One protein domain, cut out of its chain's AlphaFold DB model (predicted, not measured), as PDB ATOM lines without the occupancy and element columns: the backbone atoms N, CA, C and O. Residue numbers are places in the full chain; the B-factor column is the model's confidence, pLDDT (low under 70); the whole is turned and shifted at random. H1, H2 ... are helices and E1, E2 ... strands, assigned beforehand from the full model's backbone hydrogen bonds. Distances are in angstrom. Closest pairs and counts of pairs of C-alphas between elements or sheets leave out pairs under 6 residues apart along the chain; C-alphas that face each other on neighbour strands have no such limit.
ATOM      1  N   VAL A 152      10.416 -26.702 -18.633       92.34
ATOM      2  CA  VAL A 152       9.248 -27.565 -18.443       92.34
ATOM      3  C   VAL A 152       9.626 -29.028 -18.642       92.34
ATOM      4  O   VAL A 152      10.262 -29.398 -19.637       92.34
ATOM      5  N   CYS A 153       9.190 -29.872 -17.713       90.18
ATOM      6  CA  CYS A 153       9.486 -31.298 -17.722       90.18
ATOM      7  C   CYS A 153       8.276 -32.182 -18.041       90.18
ATOM      8  O   CYS A 153       8.466 -33.302 -18.507       90.18
ATOM      9  N   ASP A 154       7.054 -31.673 -17.896       87.67
ATOM     10  CA  ASP A 154       5.820 -32.407 -18.155       87.67
ATOM     11  C   ASP A 154       5.068 -31.889 -19.394       87.67
ATOM     12  O   ASP A 154       5.269 -30.776 -19.874       87.67
ATOM     13  N   ARG A 155       4.147 -32.701 -19.925       85.60
ATOM     14  CA  ARG A 155       3.357 -32.323 -21.111       85.60
ATOM     15  C   ARG A 155       2.290 -31.262 -20.830       85.60
ATOM     16  O   ARG A 155       1.839 -30.625 -21.777       85.60
ATOM     17  N   LYS A 156       1.853 -31.099 -19.575       87.28
ATOM     18  CA  LYS A 156       0.825 -30.114 -19.203       87.28
ATOM     19  C   LYS A 156       1.413 -28.735 -18.906       87.28
ATOM     20  O   LYS A 156       0.646 -27.792 -18.753       87.28
ATOM     21  N   MET A 157       2.743 -28.605 -18.899       87.26
ATOM     22  CA  MET A 157       3.457 -27.371 -18.564       87.26
ATOM     23  C   MET A 157       3.224 -26.915 -17.114       87.26
ATOM     24  O   MET A 157       3.279 -25.724 -16.817       87.26
ATOM     25  N   GLU A 158       2.964 -27.861 -16.209       89.02
ATOM     26  CA  GLU A 158       2.682 -27.609 -14.788       89.02
ATOM     27  C   GLU A 158       3.903 -27.861 -13.888       89.02
ATOM     28  O   GLU A 158       3.933 -27.418 -12.737       89.02
ATOM     29  N   LYS A 159       4.912 -28.577 -14.398       92.22
ATOM     30  CA  LYS A 159       6.114 -28.990 -13.675       92.22
ATOM     31  C   LYS A 159       7.380 -28.502 -14.371       92.22
ATOM     32  O   LYS A 159       7.473 -28.430 -15.599       92.22
ATOM     33  N   LEU A 160       8.391 -28.209 -13.564       93.45
ATOM     34  CA  LEU A 160       9.696 -27.743 -13.999       93.45
ATOM     35  C   LEU A 160      10.804 -28.674 -13.523       93.45
ATOM     36  O   LEU A 160      10.669 -29.353 -12.509       93.45
ATOM     37  N   CYS A 161      11.925 -28.620 -14.231       93.06
ATOM     38  CA  CYS A 161      13.183 -29.172 -13.764       93.06
ATOM     39  C   CYS A 161      13.806 -28.274 -12.702       93.06
ATOM     40  O   CYS A 161      14.310 -27.191 -13.015       93.06
ATOM     41  N   VAL A 162      13.779 -28.733 -11.455       91.31
ATOM     42  CA  VAL A 162      14.411 -28.080 -10.307       91.31
ATOM     43  C   VAL A 162      15.311 -29.111  -9.653       91.31
ATOM     44  O   VAL A 162      14.842 -30.191  -9.320       91.31
ATOM     45  N   ASP A 163      16.603 -28.809  -9.525       87.33
ATOM     46  CA  ASP A 163      17.571 -29.697  -8.869       87.33
ATOM     47  C   ASP A 163      17.515 -31.154  -9.392       87.33
ATOM     48  O   ASP A 163      17.436 -32.111  -8.626       87.33
ATOM     49  N   ASN A 164      17.495 -31.319 -10.724       82.75
ATOM     50  CA  ASN A 164      17.363 -32.603 -11.441       82.75
ATOM     51  C   ASN A 164      16.072 -33.402 -11.174       82.75
ATOM     52  O   ASN A 164      16.001 -34.573 -11.534       82.75
ATOM     53  N   THR A 165      15.039 -32.774 -10.611       86.05
ATOM     54  CA  THR A 165      13.738 -33.399 -10.334       86.05
ATOM     55  C   THR A 165      12.627 -32.716 -11.134       86.05
ATOM     56  O   THR A 165      12.593 -31.487 -11.243       86.05
ATOM     57  N   CYS A 166      11.709 -33.502 -11.711       89.43
ATOM     58  CA  CYS A 166      10.540 -32.987 -12.426       89.43
ATOM     59  C   CYS A 166       9.337 -32.784 -11.494       89.43
ATOM     60  O   CYS A 166       8.555 -33.703 -11.230       89.43
ATOM     61  N   GLU A 167       9.125 -31.552 -11.035       90.97
ATOM     62  CA  GLU A 167       8.108 -31.262 -10.020       90.97
ATOM     63  C   GLU A 167       7.436 -29.895 -10.183       90.97
ATOM     64  O   GLU A 167       7.862 -29.053 -10.968       90.97
ATOM     65  N   ASN A 168       6.371 -29.655  -9.414       93.70
ATOM     66  CA  ASN A 168       5.779 -28.326  -9.280       93.70
ATOM     67  C   ASN A 168       6.365 -27.635  -8.027       93.70
ATOM     68  O   ASN A 168       5.869 -27.871  -6.920       93.70
ATOM     69  N   PRO A 169       7.369 -26.745  -8.165       94.42
ATOM     70  CA  PRO A 169       7.967 -26.052  -7.021       94.42
ATOM     71  C   PRO A 169       6.984 -25.122  -6.289       94.42
ATOM     72  O   PRO A 169       7.165 -24.855  -5.104       94.42
ATOM     73  N   CYS A 170       5.924 -24.647  -6.955       96.58
ATOM     74  CA  CYS A 170       4.874 -23.845  -6.326       96.58
ATOM     75  C   CYS A 170       4.018 -24.673  -5.358       96.58
ATOM     76  O   CYS A 170       3.661 -24.191  -4.279       96.58
ATOM     77  N   ALA A 171       3.755 -25.936  -5.706       94.36
ATOM     78  CA  ALA A 171       2.988 -26.855  -4.873       94.36
ATOM     79  C   ALA A 171       3.681 -27.189  -3.541       94.36
ATOM     80  O   ALA A 171       2.991 -27.522  -2.579       94.36
ATOM     81  N   ARG A 172       5.016 -27.029  -3.451       91.13
ATOM     82  CA  ARG A 172       5.773 -27.156  -2.191       91.13
ATOM     83  C   ARG A 172       5.305 -26.156  -1.129       91.13
ATOM     84  O   ARG A 172       5.314 -26.476   0.053       91.13
ATOM     85  N   TYR A 173       4.918 -24.946  -1.545       94.07
ATOM     86  CA  TYR A 173       4.397 -23.925  -0.633       94.07
ATOM     87  C   TYR A 173       2.921 -24.170  -0.315       94.07
ATOM     88  O   TYR A 173       2.522 -24.156   0.847       94.07
ATOM     89  N   ALA A 174       2.101 -24.382  -1.349       95.17
ATOM     90  CA  ALA A 174       0.706 -24.758  -1.168       95.17
ATOM     91  C   ALA A 174       0.175 -25.541  -2.383       95.17
ATOM     92  O   ALA A 174       0.406 -25.107  -3.513       95.17
ATOM     93  N   PRO A 175      -0.624 -26.612  -2.190       94.92
ATOM     94  CA  PRO A 175      -1.073 -27.492  -3.279       94.92
ATOM     95  C   PRO A 175      -1.880 -26.808  -4.389       94.92
ATOM     96  O   PRO A 175      -2.001 -27.342  -5.487       94.92
ATOM     97  N   HIS A 176      -2.465 -25.641  -4.103       94.57
ATOM     98  CA  HIS A 176      -3.273 -24.888  -5.058       94.57
ATOM     99  C   HIS A 176      -2.466 -23.918  -5.939       94.57
ATOM    100  O   HIS A 176      -3.033 -23.209  -6.775       94.57
ATOM    101  N   LEU A 177      -1.151 -23.831  -5.728       96.43
ATOM    102  CA  LEU A 177      -0.287 -22.977  -6.525       96.43
ATOM    103  C   LEU A 177       0.264 -23.739  -7.727       96.43
ATOM    104  O   LEU A 177       0.783 -24.849  -7.615       96.43
ATOM    105  N   MET A 178       0.188 -23.093  -8.882       95.03
ATOM    106  CA  MET A 178       0.668 -23.624 -10.152       95.03
ATOM    107  C   MET A 178       1.778 -22.746 -10.700       95.03
ATOM    108  O   MET A 178       1.783 -21.527 -10.498       95.03
ATOM    109  N   VAL A 179       2.710 -23.384 -11.402       95.63
ATOM    110  CA  VAL A 179       3.768 -22.701 -12.138       95.63
ATOM    111  C   VAL A 179       3.149 -21.837 -13.229       95.63
ATOM    112  O   VAL A 179       2.225 -22.246 -13.928       95.63
ATOM    113  N   CYS A 180       3.690 -20.640 -13.399       94.54
ATOM    114  CA  CYS A 180       3.472 -19.858 -14.600       94.54
ATOM    115  C   CYS A 180       4.686 -18.995 -14.921       94.54
ATOM    116  O   CYS A 180       5.651 -18.909 -14.155       94.54
ATOM    117  N   ASP A 181       4.638 -18.338 -16.071       94.30
ATOM    118  CA  ASP A 181       5.691 -17.423 -16.471       94.30
ATOM    119  C   ASP A 181       5.411 -16.024 -15.925       94.30
ATOM    120  O   ASP A 181       4.312 -15.483 -16.074       94.30
ATOM    121  N   CYS A 182       6.424 -15.412 -15.314       93.92
ATOM    122  CA  CYS A 182       6.361 -14.003 -14.949       93.92
ATOM    123  C   CYS A 182       6.150 -13.149 -16.213       93.92
ATOM    124  O   CYS A 182       6.658 -13.513 -17.280       93.92
ATOM    125  N   PRO A 183       5.416 -12.028 -16.148       92.25
ATOM    126  CA  PRO A 183       5.147 -11.213 -17.330       92.25
ATOM    127  C   PRO A 183       6.456 -10.703 -17.955       92.25
ATOM    128  O   PRO A 183       7.411 -10.403 -17.249       92.25
ATOM    129  N   SER A 184       6.533 -10.617 -19.287       91.36
ATOM    130  CA  SER A 184       7.731 -10.097 -19.974       91.36
ATOM    131  C   SER A 184       7.923  -8.591 -19.767       91.36
ATOM    132  O   SER A 184       9.054  -8.102 -19.794       91.36
ATOM    133  N   ILE A 185       6.821  -7.875 -19.554       89.41
ATOM    134  CA  ILE A 185       6.749  -6.442 -19.293       89.41
ATOM    135  C   ILE A 185       6.017  -6.265 -17.967       89.41
ATOM    136  O   ILE A 185       4.934  -6.816 -17.769       89.41
ATOM    137  N   ASP A 186       6.626  -5.521 -17.056       86.27
ATOM    138  CA  ASP A 186       6.025  -5.151 -15.787       86.27
ATOM    139  C   ASP A 186       4.783  -4.278 -16.042       86.27
ATOM    140  O   ASP A 186       4.845  -3.279 -16.760       86.27
ATOM    141  N   GLN A 187       3.639  -4.689 -15.492       84.09
ATOM    142  CA  GLN A 187       2.354  -4.031 -15.750       84.09
ATOM    143  C   GLN A 187       2.257  -2.642 -15.112       84.09
ATOM    144  O   GLN A 187       1.497  -1.813 -15.607       84.09
ATOM    145  N   ASP A 188       3.013  -2.393 -14.042       83.90
ATOM    146  CA  ASP A 188       2.966  -1.141 -13.292       83.90
ATOM    147  C   ASP A 188       3.898  -0.096 -13.916       83.90
ATOM    148  O   ASP A 188       3.584   1.095 -13.933       83.90
ATOM    149  N   THR A 189       5.039  -0.532 -14.459       88.21
ATOM    150  CA  THR A 189       6.064   0.382 -14.987       88.21
ATOM    151  C   THR A 189       6.150   0.433 -16.514       88.21
ATOM    152  O   THR A 189       6.683   1.395 -17.064       88.21
ATOM    153  N   GLY A 190       5.652  -0.589 -17.217       86.21
ATOM    154  CA  GLY A 190       5.782  -0.720 -18.671       86.21
ATOM    155  C   GLY A 190       7.192  -1.085 -19.157       86.21
ATOM    156  O   GLY A 190       7.418  -1.151 -20.366       86.21
ATOM    157  N   PHE A 191       8.142  -1.340 -18.252       88.06
ATOM    158  CA  PHE A 191       9.498  -1.782 -18.591       88.06
ATOM    159  C   PHE A 191       9.614  -3.309 -18.621       88.06
ATOM    160  O   PHE A 191       8.733  -4.032 -18.160       88.06
ATOM    161  N   ALA A 192      10.717  -3.821 -19.173       85.74
ATOM    162  CA  ALA A 192      11.016  -5.250 -19.125       85.74
ATOM    163  C   ALA A 192      11.048  -5.736 -17.667       85.74
ATOM    164  O   ALA A 192      11.720  -5.133 -16.832       85.74
ATOM    165  N   SER A 193      10.327  -6.818 -17.369       89.85
ATOM    166  CA  SER A 193      10.228  -7.317 -15.997       89.85
ATOM    167  C   SER A 193      11.557  -7.902 -15.521       89.85
ATOM    168  O   SER A 193      12.106  -8.810 -16.147       89.85
ATOM    169  N   GLU A 194      12.033  -7.439 -14.365       86.58
ATOM    170  CA  GLU A 194      13.179  -8.029 -13.656       86.58
ATOM    171  C   GLU A 194      12.897  -9.459 -13.173       86.58
ATOM    172  O   GLU A 194      13.810 -10.263 -12.981       86.58
ATOM    173  N   ASP A 195      11.617  -9.788 -12.995       91.35
ATOM    174  CA  ASP A 195      11.164 -11.081 -12.498       91.35
ATOM    175  C   ASP A 195      11.022 -12.112 -13.620       91.35
ATOM    176  O   ASP A 195      10.857 -13.294 -13.327       91.35
ATOM    177  N   ARG A 196      11.121 -11.708 -14.899       94.27
ATOM    178  CA  ARG A 196      10.845 -12.584 -16.049       94.27
ATOM    179  C   ARG A 196      11.597 -13.909 -15.970       94.27
ATOM    180  O   ARG A 196      11.009 -14.950 -16.223       94.27
ATOM    181  N   CYS A 197      12.877 -13.867 -15.612       94.93
ATOM    182  CA  CYS A 197      13.725 -15.054 -15.567       94.93
ATOM    183  C   CYS A 197      13.588 -15.889 -14.295       94.93
ATOM    184  O   CYS A 197      14.278 -16.897 -14.171       94.93
ATOM    185  N   GLN A 198      12.737 -15.492 -13.354       95.20
ATOM    186  CA  GLN A 198      12.495 -16.219 -12.115       95.20
ATOM    187  C   GLN A 198      11.219 -17.054 -12.226       95.20
ATOM    188  O   GLN A 198      10.358 -16.830 -13.078       95.20
ATOM    189  N   LEU A 199      11.090 -18.043 -11.349       95.83
ATOM    190  CA  LEU A 199       9.840 -18.764 -11.165       95.83
ATOM    191  C   LEU A 199       8.722 -17.806 -10.723       95.83
ATOM    192  O   LEU A 199       8.875 -17.065  -9.749       95.83
ATOM    193  N   CYS A 200       7.568 -17.896 -11.383       96.43
ATOM    194  CA  CYS A 200       6.317 -17.325 -10.906       96.43
ATOM    195  C   CYS A 200       5.317 -18.426 -10.558       96.43
ATOM    196  O   CYS A 200       5.302 -19.498 -11.164       96.43
ATOM    197  N   CYS A 201       4.450 -18.112  -9.602       96.97
ATOM    198  CA  CYS A 201       3.316 -18.945  -9.238       96.97
ATOM    199  C   CYS A 201       2.020 -18.144  -9.354       96.97
ATOM    200  O   CYS A 201       2.007 -16.927  -9.133       96.97
ATOM    201  N   TYR A 202       0.920 -18.829  -9.644       95.53
ATOM    202  CA  TYR A 202      -0.427 -18.290  -9.481       95.53
ATOM    203  C   TYR A 202      -1.292 -19.255  -8.671       95.53
ATOM    204  O   TYR A 202      -1.044 -20.457  -8.631       95.53
ATOM    205  N   ASP A 203      -2.320 -18.712  -8.031       95.85
ATOM    206  CA  ASP A 203      -3.321 -19.482  -7.298       95.85
ATOM    207  C   ASP A 203      -4.484 -19.846  -8.231       95.85
ATOM    208  O   ASP A 203      -5.181 -18.959  -8.742       95.85
ATOM    209  N   PHE A 204      -4.697 -21.145  -8.475       93.49
ATOM    210  CA  PHE A 204      -5.778 -21.589  -9.355       93.49
ATOM    211  C   PHE A 204      -7.169 -21.506  -8.709       93.49
ATOM    212  O   PHE A 204      -8.163 -21.544  -9.437       93.49
ATOM    213  N   ASN A 205      -7.275 -21.336  -7.388       95.29
ATOM    214  CA  ASN A 205      -8.558 -21.131  -6.710       95.29
ATOM    215  C   ASN A 205      -9.132 -19.733  -6.974       95.29
ATOM    216  O   ASN A 205     -10.341 -19.520  -6.857       95.29
ATOM    217  N   LEU A 206      -8.293 -18.769  -7.364       94.35
ATOM    218  CA  LEU A 206      -8.766 -17.450  -7.768       94.35
ATOM    219  C   LEU A 206      -9.531 -17.529  -9.094       94.35
ATOM    220  O   LEU A 206      -9.200 -18.310  -9.990       94.35
ATOM    221  N   LYS A 207     -10.543 -16.667  -9.250       93.40
ATOM    222  CA  LYS A 207     -11.257 -16.501 -10.526       93.40
ATOM    223  C   LYS A 207     -10.261 -16.134 -11.637       93.40
ATOM    224  O   LYS A 207      -9.373 -15.327 -11.363       93.40
ATOM    225  N   PRO A 208     -10.424 -16.625 -12.884       90.31
ATOM    226  CA  PRO A 208      -9.498 -16.350 -13.987       90.31
ATOM    227  C   PRO A 208      -9.138 -14.870 -14.177       90.31
ATOM    228  O   PRO A 208      -7.982 -14.559 -14.430       90.31
ATOM    229  N   THR A 209     -10.086 -13.953 -13.961       89.33
ATOM    230  CA  THR A 209      -9.871 -12.495 -14.053       89.33
ATOM    231  C   THR A 209      -8.893 -11.936 -13.016       89.33
ATOM    232  O   THR A 209      -8.320 -10.873 -13.225       89.33
ATOM    233  N   ASN A 210      -8.709 -12.637 -11.894       91.14
ATOM    234  CA  ASN A 210      -7.861 -12.226 -10.776       91.14
ATOM    235  C   ASN A 210      -6.583 -13.072 -10.668       91.14
ATOM    236  O   ASN A 210      -5.744 -12.796  -9.811       91.14
ATOM    237  N   ARG A 211      -6.422 -14.105 -11.509       91.07
ATOM    238  CA  ARG A 211      -5.211 -14.930 -11.535       91.07
ATOM    239  C   ARG A 211      -4.068 -14.094 -12.101       91.07
ATOM    240  O   ARG A 211      -4.030 -13.806 -13.292       91.07
ATOM    241  N   ARG A 212      -3.141 -13.697 -11.234       90.72
ATOM    242  CA  ARG A 212      -1.907 -13.008 -11.617       90.72
ATOM    243  C   ARG A 212      -0.712 -13.864 -11.237       90.72
ATOM    244  O   ARG A 212      -0.633 -14.347 -10.111       90.72
ATOM    245  N   CYS A 213       0.210 -14.011 -12.179       93.62
ATOM    246  CA  CYS A 213       1.512 -14.612 -11.933       93.62
ATOM    247  C   CYS A 213       2.349 -13.694 -11.057       93.62
ATOM    248  O   CYS A 213       2.505 -12.512 -11.363       93.62
ATOM    249  N   GLN A 214       2.860 -14.233  -9.958       93.53
ATOM    250  CA  GLN A 214       3.635 -13.484  -8.977       93.53
ATOM    251  C   GLN A 214       4.955 -14.188  -8.707       93.53
ATOM    252  O   GLN A 214       4.998 -15.417  -8.631       93.53
ATOM    253  N   ASN A 215       6.021 -13.399  -8.555       95.06
ATOM    254  CA  ASN A 215       7.365 -13.913  -8.328       95.06
ATOM    255  C   ASN A 215       7.385 -14.828  -7.092       95.06
ATOM    256  O   ASN A 215       7.052 -14.411  -5.974       95.06
ATOM    257  N   ALA A 216       7.792 -16.077  -7.309       96.61
ATOM    258  CA  ALA A 216       7.750 -17.130  -6.310       96.61
ATOM    259  C   ALA A 216       8.753 -16.909  -5.176       96.61
ATOM    260  O   ALA A 216       8.434 -17.132  -4.006       96.61
ATOM    261  N   TYR A 217       9.939 -16.402  -5.503       95.84
ATOM    262  CA  TYR A 217      10.973 -16.080  -4.528       95.84
ATOM    263  C   TYR A 217      10.557 -14.899  -3.641       95.84
ATOM    264  O   TYR A 217      10.618 -14.974  -2.414       95.84
ATOM    265  N   ARG A 218      10.070 -13.805  -4.236       93.63
ATOM    266  CA  ARG A 218       9.675 -12.595  -3.497       93.63
ATOM    267  C   ARG A 218       8.467 -12.856  -2.597       93.63
ATOM    268  O   ARG A 218       8.531 -12.509  -1.415       93.63
ATOM    269  N   LYS A 219       7.412 -13.486  -3.134       94.68
ATOM    270  CA  LYS A 219       6.130 -13.685  -2.437       94.68
ATOM    271  C   LYS A 219       6.106 -14.909  -1.520       94.68
ATOM    272  O   LYS A 219       5.636 -14.800  -0.393       94.68
ATOM    273  N   TYR A 220       6.588 -16.055  -1.998       94.79
ATOM    274  CA  TYR A 220       6.426 -17.348  -1.318       94.79
ATOM    275  C   TYR A 220       7.732 -17.907  -0.741       94.79
ATOM    276  O   TYR A 220       7.699 -18.935  -0.075       94.79
ATOM    277  N   LYS A 221       8.877 -17.243  -0.976       95.10
ATOM    278  CA  LYS A 221      10.216 -17.705  -0.559       95.10
ATOM    279  C   LYS A 221      10.584 -19.086  -1.112       95.10
ATOM    280  O   LYS A 221      11.352 -19.817  -0.496       95.10
ATOM    281  N   ILE A 222      10.058 -19.432  -2.288       95.16
ATOM    282  CA  ILE A 222      10.416 -20.671  -2.986       95.16
ATOM    283  C   ILE A 222      11.820 -20.509  -3.585       95.16
ATOM    284  O   ILE A 222      12.079 -19.543  -4.307       95.16
ATOM    285  N   MET A 223      12.709 -21.451  -3.270       93.52
ATOM    286  CA  MET A 223      14.131 -21.436  -3.621       93.52
ATOM    287  C   MET A 223      14.594 -22.810  -4.124       93.52
ATOM    288  O   MET A 223      13.919 -23.817  -3.895       93.52
ATOM    289  N   ASP A 224      15.740 -22.826  -4.802       91.53
ATOM    290  CA  ASP A 224      16.506 -24.045  -5.086       91.53
ATOM    291  C   ASP A 224      17.267 -24.545  -3.838       91.53
ATOM    292  O   ASP A 224      17.251 -23.909  -2.775       91.53
ATOM    293  N   MET A 225      17.962 -25.680  -3.963       89.82
ATOM    294  CA  MET A 225      18.808 -26.227  -2.891       89.82
ATOM    295  C   MET A 225      19.940 -25.293  -2.423       89.82
ATOM    296  O   MET A 225      20.444 -25.450  -1.312       89.82
ATOM    297  N   PHE A 226      20.321 -24.296  -3.226       91.13
ATOM    298  CA  PHE A 226      21.355 -23.308  -2.907       91.13
ATOM    299  C   PHE A 226      20.783 -22.004  -2.333       91.13
ATOM    300  O   PHE A 226      21.503 -21.004  -2.259       91.13
ATOM    301  N   GLN A 227      19.507 -22.002  -1.927       92.23
ATOM    302  CA  GLN A 227      18.791 -20.835  -1.398       92.23
ATOM    303  C   GLN A 227      18.739 -19.651  -2.378       92.23
ATOM    304  O   GLN A 227      18.709 -18.485  -1.978       92.23
ATOM    305  N   LYS A 228      18.732 -19.932  -3.683       92.32
ATOM    306  CA  LYS A 228      18.606 -18.930  -4.743       92.32
ATOM    307  C   LYS A 228      17.221 -18.996  -5.389       92.32
ATOM    308  O   LYS A 228      16.527 -20.012  -5.289       92.32
ATOM    309  N   PRO A 229      16.784 -17.917  -6.066       93.18
ATOM    310  CA  PRO A 229      15.603 -17.977  -6.913       93.18
ATOM    311  C   PRO A 229      15.766 -19.063  -7.981       93.18
ATOM    312  O   PRO A 229      16.824 -19.175  -8.597       93.18
ATOM    313  N   ILE A 230      14.702 -19.820  -8.244       94.54
ATOM    314  CA  ILE A 230      14.691 -20.803  -9.332       94.54
ATOM    315  C   ILE A 230      14.667 -20.050 -10.668       94.54
ATOM    316  O   ILE A 230      13.688 -19.368 -10.989       94.54
ATOM    317  N   TRP A 231      15.745 -20.172 -11.443       94.32
ATOM    318  CA  TRP A 231      15.900 -19.507 -12.737       94.32
ATOM    319  C   TRP A 231      15.255 -20.305 -13.872       94.32
ATOM    320  O   TRP A 231      15.468 -21.506 -13.995       94.32
ATOM    321  N   ARG A 232      14.503 -19.625 -14.743       94.44
ATOM    322  CA  ARG A 232      13.849 -20.175 -15.940       94.44
ATOM    323  C   ARG A 232      14.757 -19.999 -17.161       94.44
ATOM    324  O   ARG A 232      14.534 -19.119 -17.993       94.44
ATOM    325  N   VAL A 233      15.823 -20.793 -17.258       92.40
ATOM    326  CA  VAL A 233      16.811 -20.661 -18.345       92.40
ATOM    327  C   VAL A 233      16.176 -21.001 -19.695       92.40
ATOM    328  O   VAL A 233      15.519 -22.030 -19.837       92.40
ATOM    329  N   GLY A 234      16.399 -20.145 -20.693       91.96
ATOM    330  CA  GLY A 234      15.835 -20.257 -22.040       91.96
ATOM    331  C   GLY A 234      14.460 -19.607 -22.206       91.96
ATOM    332  O   GLY A 234      13.979 -19.515 -23.331       91.96
ATOM    333  N   LEU A 235      13.840 -19.113 -21.128       92.92
ATOM    334  CA  LEU A 235      12.552 -18.431 -21.214       92.92
ATOM    335  C   LEU A 235      12.674 -17.129 -22.017       92.92
ATOM    336  O   LEU A 235      13.579 -16.326 -21.779       92.92
ATOM    337  N   GLU A 236      11.753 -16.907 -22.954       92.57
ATOM    338  CA  GLU A 236      11.742 -15.715 -23.803       92.57
ATOM    339  C   GLU A 236      11.534 -14.445 -22.985       92.57
ATOM    340  O   GLU A 236      10.690 -14.405 -22.101       92.57
ATOM    341  N   CYS A 237      12.251 -13.380 -23.301       92.24
ATOM    342  CA  CYS A 237      12.121 -12.070 -22.682       92.24
ATOM    343  C   CYS A 237      11.594 -11.037 -23.683       92.24
ATOM    344  O   CYS A 237      11.561 -11.263 -24.893       92.24
ATOM    345  N   ALA A 238      11.252  -9.845 -23.184       89.52
ATOM    346  CA  ALA A 238      10.955  -8.705 -24.042       89.52
ATOM    347  C   ALA A 238      12.111  -8.420 -25.028       89.52
ATOM    348  O   ALA A 238      13.292  -8.486 -24.670       89.52
ATOM    349  N   GLY A 239      11.762  -8.097 -26.277       86.07
ATOM    350  CA  GLY A 239      12.727  -7.767 -27.330       86.07
ATOM    351  C   GLY A 239      13.477  -8.962 -27.935       86.07
ATOM    352  O   GLY A 239      14.590  -8.776 -28.415       86.07
ATOM    353  N   GLY A 240      12.917 -10.178 -27.886       86.63
ATOM    354  CA  GLY A 240      13.504 -11.373 -28.522       86.63
ATOM    355  C   GLY A 240      14.757 -11.920 -27.824       86.63
ATOM    356  O   GLY A 240      15.524 -12.685 -28.404       86.63
ATOM    357  N   LYS A 241      14.999 -11.498 -26.581       91.74
ATOM    358  CA  LYS A 241      16.057 -12.031 -25.715       91.74
ATOM    359  C   LYS A 241      15.570 -13.308 -25.030       91.74
ATOM    360  O   LYS A 241      14.377 -13.584 -25.032       91.74
ATOM    361  N   VAL A 242      16.463 -14.044 -24.380       93.05
ATOM    362  CA  VAL A 242      16.087 -15.164 -23.505       93.05
ATOM    363  C   VAL A 242      16.878 -15.127 -22.203       93.05
ATOM    364  O   VAL A 242      17.961 -14.540 -22.123       93.05
ATOM    365  N   CYS A 243      16.334 -15.765 -21.180       94.13
ATOM    366  CA  CYS A 243      16.956 -15.889 -19.874       94.13
ATOM    367  C   CYS A 243      18.182 -16.804 -19.911       94.13
ATOM    368  O   CYS A 243      18.105 -17.949 -20.351       94.13
ATOM    369  N   ASN A 244      19.315 -16.323 -19.409       92.08
ATOM    370  CA  ASN A 244      20.516 -17.135 -19.227       92.08
ATOM    371  C   ASN A 244      20.595 -17.737 -17.809       92.08
ATOM    372  O   ASN A 244      19.753 -17.474 -16.950       92.08
ATOM    373  N   LYS A 245      21.647 -18.522 -17.544       90.14
ATOM    374  CA  LYS A 245      21.886 -19.185 -16.246       90.14
ATOM    375  C   LYS A 245      22.085 -18.242 -15.049       90.14
ATOM    376  O   LYS A 245      22.116 -18.706 -13.918       90.14
ATOM    377  N   TYR A 246      22.252 -16.944 -15.293       89.77
ATOM    378  CA  TYR A 246      22.421 -15.917 -14.263       89.77
ATOM    379  C   TYR A 246      21.133 -15.128 -14.004       89.77
ATOM    380  O   TYR A 246      21.167 -14.134 -13.284       89.77
ATOM    381  N   GLY A 247      20.011 -15.525 -14.617       90.09
ATOM    382  CA  GLY A 247      18.740 -14.823 -14.456       90.09
ATOM    383  C   GLY A 247      18.622 -13.539 -15.270       90.09
ATOM    384  O   GLY A 247      17.773 -12.706 -14.971       90.09
ATOM    385  N   VAL A 248      19.466 -13.357 -16.289       91.38
ATOM    386  CA  VAL A 248      19.500 -12.138 -17.104       91.38
ATOM    387  C   VAL A 248      18.947 -12.416 -18.499       91.38
ATOM    388  O   VAL A 248      19.334 -13.386 -19.151       91.38
ATOM    389  N   CYS A 249      18.082 -11.524 -18.981       92.33
ATOM    390  CA  CYS A 249      17.612 -11.518 -20.362       92.33
ATOM    391  C   CYS A 249      18.721 -11.038 -21.311       92.33
ATOM    392  O   CYS A 249      19.045  -9.848 -21.357       92.33
ATOM    393  N   SER A 250      19.269 -11.948 -22.114       90.26
ATOM    394  CA  SER A 250      20.317 -11.666 -23.102       90.26
ATOM    395  C   SER A 250      19.941 -12.186 -24.488       90.26
ATOM    396  O   SER A 250      19.187 -13.147 -24.617       90.26
ATOM    397  N   SER A 251      20.451 -11.555 -25.544       83.34
ATOM    398  CA  SER A 251      20.218 -12.016 -26.915       83.34
ATOM    399  C   SER A 251      20.960 -13.331 -27.162       83.34
ATOM    400  O   SER A 251      22.186 -13.358 -27.103       83.34
ATOM    401  N   SER A 252      20.236 -14.403 -27.487       65.53
ATOM    402  CA  SER A 252      20.829 -15.734 -27.723       65.53
ATOM    403  C   SER A 252      21.305 -15.989 -29.155       65.53
ATOM    404  O   SER A 252      21.634 -17.115 -29.506       65.53
TER     405      SER A 252
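What this domain is: This is residues 152 to 252 of the 272 residues of the protein "Uncharacterized protein F15G9.5" of Caenorhabditis elegans (UniProt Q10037). Little regular structure is seen: long loops surround a small hairpin, E3 and E4, with the short helix H1 beside E4 and a smaller hairpin, E1 and E2, farther out. The 101 printed residues hold, in order, E1, E2, E3, E4 and H1, 21 residues in all; both two-stranded sheets are antiparallel and the class is mixed. The whole is compact, radius of gyration of the C-alphas 13.1 A, spanning 34 by 34 by 27 A.

Where its parts are: E1 is residues 160 to 162, from C-alpha 160 at (9.696, -27.743, -13.999), and E2 165 to 167, each 6.0 A long. E3, 177 to 181, measures 12.9 A; E4, 199 to 203, 13.7 A; H1, 216 to 220, 5.2 A, ending at (6.426, -17.348, -1.318).

How they stand to each other: In the E1 and E2 hairpin, N 160 and O 167 are 2.8 A apart. In the E3 and E4 hairpin, N 178 and O 202 are 2.9 A apart. The closest C-alphas of E4 and H1, Cys 200 and Ala 216, are 4.8 A apart. H1's O i to N i+4 pair is within hydrogen-bond range.

The domain as a whole: The printed part has no cut. The links E3 to E4 and E4 to H1 are long. Residue 252 is under 70.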